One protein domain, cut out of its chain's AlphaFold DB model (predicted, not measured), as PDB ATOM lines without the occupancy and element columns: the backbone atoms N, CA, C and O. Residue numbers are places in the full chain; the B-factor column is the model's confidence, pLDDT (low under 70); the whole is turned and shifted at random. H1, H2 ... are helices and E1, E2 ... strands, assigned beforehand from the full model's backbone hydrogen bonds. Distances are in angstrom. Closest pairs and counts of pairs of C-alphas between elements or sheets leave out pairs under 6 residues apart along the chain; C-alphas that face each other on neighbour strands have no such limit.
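AT A GLANCE: This is residues 25 to 71 of the 113 residues of the protein "uncharacterized protein LOC116303554" of Actinia tenebrosa (UniProt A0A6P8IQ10). With little regular structure, this is a small body of loops round a two-stranded hairpin, E1 and E2, with the single turn H1 beside it and helix H2 at one end of the long axis. The 47 printed residues hold H1, E1, E2 and H2 in that order, a mixed class with 18 residues in named elements; the sheet, E1 - E2, is antiparallel. The whole is compact, radius of gyration of the C-alphas 10.1 A, and only just elongated, spanning 30 by 20 by 14 A.

HOW THE PARTS SIT: Residues 25 to 38 hold no named element. H1, residues 39 to 42, comes closest to E1, residues 50 to 52, at the C-alphas of Asn 39 and Cys 52, 4.8 A apart. E1 and E2, residues 58 to 60, form an antiparallel hairpin at 126 degrees, with N 51 and O 59 2.9 A apart, within hydrogen-bond range. H2, residues 63 to 70, is apart from H1 and E1. Every O i to N i+4 pair is within range in H2; H1 is too short for one.

IN THESE COORDINATES: H1 begins at C-alpha 39 (24.698, -30.033, -32.787). H2, 10.4 A long, ends at C-alpha 70 (18.484, -16.834, -27.847).

THE WHOLE: The C-alphas of Lys 27 and Arg 71, the farthest apart, are separated by 30.7 A. The printed part has no cut, no link between named elements is long, and no printed residue is under 70 in pLDDT.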
ATOM      1  N   GLN A  25      37.414 -37.596 -34.777       72.62
ATOM      2  CA  GLN A  25      36.402 -36.636 -35.193       72.62
ATOM      3  C   GLN A  25      36.600 -36.286 -36.676       72.62
ATOM      4  O   GLN A  25      37.735 -35.984 -37.079       72.62
ATOM      5  N   PRO A  26      35.532 -36.308 -37.493       82.12
ATOM      6  CA  PRO A  26      35.635 -36.103 -38.932       82.12
ATOM      7  C   PRO A  26      36.200 -34.715 -39.250       82.12
ATOM      8  O   PRO A  26      36.130 -33.784 -38.444       82.12
ATOM      9  N   LYS A  27      36.766 -34.548 -40.449       86.69
ATOM     10  CA  LYS A  27      37.221 -33.229 -40.911       86.69
ATOM     11  C   LYS A  27      36.010 -32.313 -41.102       86.69
ATOM     12  O   LYS A  27      35.014 -32.713 -41.696       86.69
ATOM     13  N   CYS A  28      36.102 -31.049 -40.691       85.25
ATOM     14  CA  CYS A  28      34.972 -30.117 -40.830       85.25
ATOM     15  C   CYS A  28      34.512 -29.906 -42.284       85.25
ATOM     16  O   CYS A  28      33.356 -29.580 -42.528       85.25
ATOM     17  N   SER A  29      35.395 -30.107 -43.266       86.88
ATOM     18  CA  SER A  29      35.038 -30.027 -44.684       86.88
ATOM     19  C   SER A  29      34.120 -31.159 -45.149       86.88
ATOM     20  O   SER A  29      33.361 -30.943 -46.084       86.88
ATOM     21  N   SER A  30      34.163 -32.342 -44.523       87.75
ATOM     22  CA  SER A  30      33.327 -33.482 -44.928       87.75
ATOM     23  C   SER A  30      31.916 -33.436 -44.346       87.75
ATOM     24  O   SER A  30      31.027 -34.083 -44.884       87.75
ATOM     25  N   ILE A  31      31.709 -32.683 -43.263       90.56
ATOM     26  CA  ILE A  31      30.392 -32.505 -42.629       90.56
ATOM     27  C   ILE A  31      29.696 -31.204 -43.050       90.56
ATOM     28  O   ILE A  31      28.636 -30.863 -42.541       90.56
ATOM     29  N   LEU A  32      30.300 -30.410 -43.933       91.88
ATOM     30  CA  LEU A  32      29.678 -29.174 -44.392       91.88
ATOM     31  C   LEU A  32      28.430 -29.505 -45.231       91.88
ATOM     32  O   LEU A  32      28.500 -30.340 -46.126       91.88
ATOM     33  N   GLU A  33      27.303 -28.844 -44.952       93.38
ATOM     34  CA  GLU A  33      26.005 -29.058 -45.628       93.38
ATOM     35  C   GLU A  33      25.401 -30.472 -45.464       93.38
ATOM     36  O   GLU A  33      24.419 -30.827 -46.131       93.38
ATOM     37  N   THR A  34      25.914 -31.291 -44.541       94.25
ATOM     38  CA  THR A  34      25.279 -32.574 -44.211       94.25
ATOM     39  C   THR A  34      24.012 -32.346 -43.397       94.25
ATOM     40  O   THR A  34      23.920 -31.395 -42.620       94.25
ATOM     41  N   SER A  35      23.005 -33.199 -43.589       96.06
ATOM     42  CA  SER A  35      21.792 -33.165 -42.767       96.06
ATOM     43  C   SER A  35      22.117 -33.511 -41.314       96.06
ATOM     44  O   SER A  35      22.970 -34.360 -41.072       96.06
ATOM     45  N   CYS A  36      21.442 -32.861 -40.372       94.25
ATOM     46  CA  CYS A  36      21.632 -33.084 -38.942       94.25
ATOM     47  C   CYS A  36      20.322 -32.922 -38.175       94.25
ATOM     48  O   CYS A  36      19.418 -32.207 -38.615       94.25
ATOM     49  N   THR A  37      20.246 -33.537 -36.996       92.81
ATOM     50  CA  THR A  37      19.158 -33.291 -36.033       92.81
ATOM     51  C   THR A  37      19.638 -32.579 -34.772       92.81
ATOM     52  O   THR A  37      18.870 -31.886 -34.104       92.81
ATOM     53  N   SER A  38      20.929 -32.695 -34.468       89.88
ATOM     54  CA  SER A  38      21.549 -32.157 -33.265       89.88
ATOM     55  C   SER A  38      22.912 -31.529 -33.554       89.88
ATOM     56  O   SER A  38      23.591 -31.861 -34.523       89.88
ATOM     57  N   ASN A  39      23.359 -30.624 -32.677       89.69
ATOM     58  CA  ASN A  39      24.698 -30.033 -32.787       89.69
ATOM     59  C   ASN A  39      25.823 -31.067 -32.611       89.69
ATOM     60  O   ASN A  39      26.924 -30.831 -33.097       89.69
ATOM     61  N   ALA A  40      25.559 -32.185 -31.927       88.19
ATOM     62  CA  ALA A  40      26.546 -33.237 -31.697       88.19
ATOM     63  C   ALA A  40      26.984 -33.906 -33.011       88.19
ATOM     64  O   ALA A  40      28.155 -34.234 -33.171       88.19
ATOM     65  N   GLU A  41      26.071 -34.025 -33.977       90.62
ATOM     66  CA  GLU A  41      26.351 -34.568 -35.314       90.62
ATOM     67  C   GLU A  41      27.263 -33.659 -36.151       90.62
ATOM     68  O   GLU A  41      27.897 -34.118 -37.096       90.62
ATOM     69  N   CYS A  42      27.358 -32.374 -35.796       91.69
ATOM     70  CA  CYS A  42      28.206 -31.400 -36.481       91.69
ATOM     71  C   CYS A  42      29.566 -31.200 -35.795       91.69
ATOM     72  O   CYS A  42      30.275 -30.237 -36.104       91.69
ATOM     73  N   ALA A  43      29.927 -32.072 -34.850       90.69
ATOM     74  CA  ALA A  43      31.235 -32.048 -34.214       90.69
ATOM     75  C   ALA A  43      32.319 -32.492 -35.212       90.69
ATOM     76  O   ALA A  43      32.181 -33.507 -35.898       90.69
ATOM     77  N   CYS A  44      33.392 -31.709 -35.321       88.38
ATOM     78  CA  CYS A  44      34.486 -31.987 -36.239       88.38
ATOM     79  C   CYS A  44      35.835 -31.503 -35.705       88.38
ATOM     80  O   CYS A  44      35.922 -30.561 -34.916       88.38
ATOM     81  N   SER A  45      36.903 -32.112 -36.219       81.88
ATOM     82  CA  SER A  45      38.280 -31.685 -35.976       81.88
ATOM     83  C   SER A  45      38.606 -30.464 -36.840       81.88
ATOM     84  O   SER A  45      38.859 -30.596 -38.042       81.88
ATOM     85  N   GLY A  46      38.613 -29.266 -36.253       77.50
ATOM     86  CA  GLY A  46      39.051 -28.055 -36.947       77.50
ATOM     87  C   GLY A  46      38.902 -26.769 -36.130       77.50
ATOM     88  O   GLY A  46      38.277 -26.768 -35.074       77.50
ATOM     89  N   PRO A  47      39.445 -25.640 -36.627       77.00
ATOM     90  CA  PRO A  47      39.382 -24.353 -35.927       77.00
ATOM     91  C   PRO A  47      37.990 -23.705 -35.968       77.00
ATOM     92  O   PRO A  47      37.763 -22.679 -35.332       77.00
ATOM     93  N   ARG A  48      37.061 -24.245 -36.768       80.50
ATOM     94  CA  ARG A  48      35.720 -23.689 -36.971       80.50
ATOM     95  C   ARG A  48      34.692 -24.609 -36.331       80.50
ATOM     96  O   ARG A  48      34.628 -25.781 -36.674       80.50
ATOM     97  N   THR A  49      33.849 -24.050 -35.473       83.44
ATOM     98  CA  THR A  49      32.724 -24.759 -34.857       83.44
ATOM     99  C   THR A  49      31.514 -24.743 -35.782       83.44
ATOM    100  O   THR A  49      31.036 -23.665 -36.159       83.44
ATOM    101  N   PHE A  50      31.013 -25.920 -36.150       92.12
ATOM    102  CA  PHE A  50      29.761 -26.064 -36.892       92.12
ATOM    103  C   PHE A  50      28.632 -26.439 -35.938       92.12
ATOM    104  O   PHE A  50      28.843 -26.988 -34.861       92.12
ATOM    105  N   VAL A  51      27.417 -26.078 -36.325       93.50
ATOM    106  CA  VAL A  51      26.198 -26.319 -35.559       93.50
ATOM    107  C   VAL A  51      25.126 -26.838 -36.499       93.50
ATOM    108  O   VAL A  51      25.165 -26.567 -37.701       93.50
ATOM    109  N   CYS A  52      24.135 -27.523 -35.942       93.88
ATOM    110  CA  CYS A  52      22.956 -27.878 -36.705       93.88
ATOM    111  C   CYS A  52      22.076 -26.637 -36.839       93.88
ATOM    112  O   CYS A  52      21.481 -26.167 -35.861       93.88
ATOM    113  N   ASN A  53      22.110 -26.018 -38.015       93.06
ATOM    114  CA  ASN A  53      21.431 -24.753 -38.262       93.06
ATOM    115  C   ASN A  53      19.909 -24.936 -38.407       93.06
ATOM    116  O   ASN A  53      19.380 -26.045 -38.425       93.06
ATOM    117  N   TYR A  54      19.188 -23.828 -38.559       87.56
ATOM    118  CA  TYR A  54      17.734 -23.808 -38.717       87.56
ATOM    119  C   TYR A  54      17.207 -24.568 -39.947       87.56
ATOM    120  O   TYR A  54      16.010 -24.850 -39.991       87.56
ATOM    121  N   LYS A  55      18.071 -24.886 -40.921       93.06
ATOM    122  CA  LYS A  55      17.766 -25.708 -42.102       93.06
ATOM    123  C   LYS A  55      18.060 -27.195 -41.881       93.06
ATOM    124  O   LYS A  55      18.002 -27.956 -42.842       93.06
ATOM    125  N   ASN A  56      18.383 -27.606 -40.653       93.19
ATOM    126  CA  ASN A  56      18.814 -28.963 -40.316       93.19
ATOM    127  C   ASN A  56      20.068 -29.377 -41.100       93.19
ATOM    128  O   ASN A  56      20.161 -30.494 -41.611       93.19
ATOM    129  N   LYS A  57      21.016 -28.441 -41.239       95.69
ATOM    130  CA  LYS A  57      22.293 -28.643 -41.926       95.69
ATOM    131  C   LYS A  57      23.468 -28.276 -41.031       95.69
ATOM    132  O   LYS A  57      23.428 -27.260 -40.332       95.69
ATOM    133  N   CYS A  58      24.528 -29.076 -41.084       94.38
ATOM    134  CA  CYS A  58      25.790 -28.766 -40.434       94.38
ATOM    135  C   CYS A  58      26.483 -27.629 -41.182       94.38
ATOM    136  O   CYS A  58      27.016 -27.789 -42.280       94.38
ATOM    137  N   ASN A  59      26.445 -26.445 -40.586       94.69
ATOM    138  CA  ASN A  59      27.081 -25.260 -41.134       94.69
ATOM    139  C   ASN A  59      27.511 -24.344 -39.980       94.69
ATOM    140  O   ASN A  59      27.262 -24.607 -38.800       94.69
ATOM    141  N   ARG A  60      28.185 -23.247 -40.305       91.69
ATOM    142  CA  ARG A  60      28.472 -22.178 -39.362       91.69
ATOM    143  C   ARG A  60      27.181 -21.600 -38.805       91.69
ATOM    144  O   ARG A  60      26.158 -21.525 -39.482       91.69
ATOM    145  N   ILE A  61      27.281 -21.135 -37.569       90.56
ATOM    146  CA  ILE A  61      26.200 -20.414 -36.920       90.56
ATOM    147  C   ILE A  61      25.878 -19.126 -37.693       90.56
ATOM    148  O   ILE A  61      26.753 -18.294 -37.926       90.56
ATOM    149  N   SER A  62      24.622 -18.972 -38.107       90.06
ATOM    150  CA  SER A  62      24.112 -17.750 -38.737       90.06
ATOM    151  C   SER A  62      23.441 -16.826 -37.713       90.06
ATOM    152  O   SER A  62      23.092 -17.248 -36.611       90.06
ATOM    153  N   ILE A  63      23.198 -15.562 -38.081       88.88
ATOM    154  CA  ILE A  63      22.453 -14.611 -37.232       88.88
ATOM    155  C   ILE A  63      21.054 -15.152 -36.899       88.88
ATOM    156  O   ILE A  63      20.612 -15.060 -35.757       88.88
ATOM    157  N   ILE A  64      20.383 -15.788 -37.864       86.62
ATOM    158  CA  ILE A  64      19.062 -16.403 -37.667       86.62
ATOM    159  C   ILE A  64      19.142 -17.523 -36.620       86.62
ATOM    160  O   ILE A  64      18.275 -17.622 -35.749       86.62
ATOM    161  N   ASP A  65      20.206 -18.332 -36.654       85.94
ATOM    162  CA  ASP A  65      20.433 -19.372 -35.648       85.94
ATOM    163  C   ASP A  65      20.638 -18.786 -34.252       85.94
ATOM    164  O   ASP A  65      20.093 -19.312 -33.280       85.94
ATOM    165  N   ILE A  66      21.405 -17.696 -34.145       86.62
ATOM    166  CA  ILE A  66      21.615 -16.985 -32.879       86.62
ATOM    167  C   ILE A  66      20.273 -16.490 -32.350       86.62
ATOM    168  O   ILE A  66      19.920 -16.809 -31.217       86.62
ATOM    169  N   MET A  67      19.485 -15.793 -33.175       83.94
ATOM    170  CA  MET A  67      18.174 -15.288 -32.767       83.94
ATOM    171  C   MET A  67      17.247 -16.414 -32.314       83.94
ATOM    172  O   MET A  67      16.564 -16.261 -31.305       83.94
ATOM    173  N   ARG A  68      17.233 -17.557 -33.013       79.88
ATOM    174  CA  ARG A  68      16.403 -18.715 -32.651       79.88
ATOM    175  C   ARG A  68      16.841 -19.344 -31.326       79.88
ATOM    176  O   ARG A  68      15.986 -19.657 -30.504       79.88
ATOM    177  N   ARG A  69      18.150 -19.496 -31.098       80.00
ATOM    178  CA  ARG A  69      18.713 -20.083 -29.866       80.00
ATOM    179  C   ARG A  69      18.652 -19.146 -28.664       80.00
ATOM    180  O   ARG A  69      18.594 -19.616 -27.534       80.00
ATOM    181  N   GLN A  70      18.649 -17.837 -28.896       78.38
ATOM    182  CA  GLN A  70      18.484 -16.834 -27.847       78.38
ATOM    183  C   GLN A  70      17.028 -16.651 -27.414       78.38
ATOM    184  O   GLN A  70      16.799 -15.998 -26.397       78.38
ATOM    185  N   ARG A  71      16.044 -17.224 -28.130       72.75
ATOM    186  CA  ARG A  71      14.646 -17.125 -27.705       72.75
ATOM    187  C   ARG A  71      14.492 -17.781 -26.332       72.75
ATOM    188  O   ARG A  71      14.708 -18.994 -26.216       72.75
TER     189      ARG A  71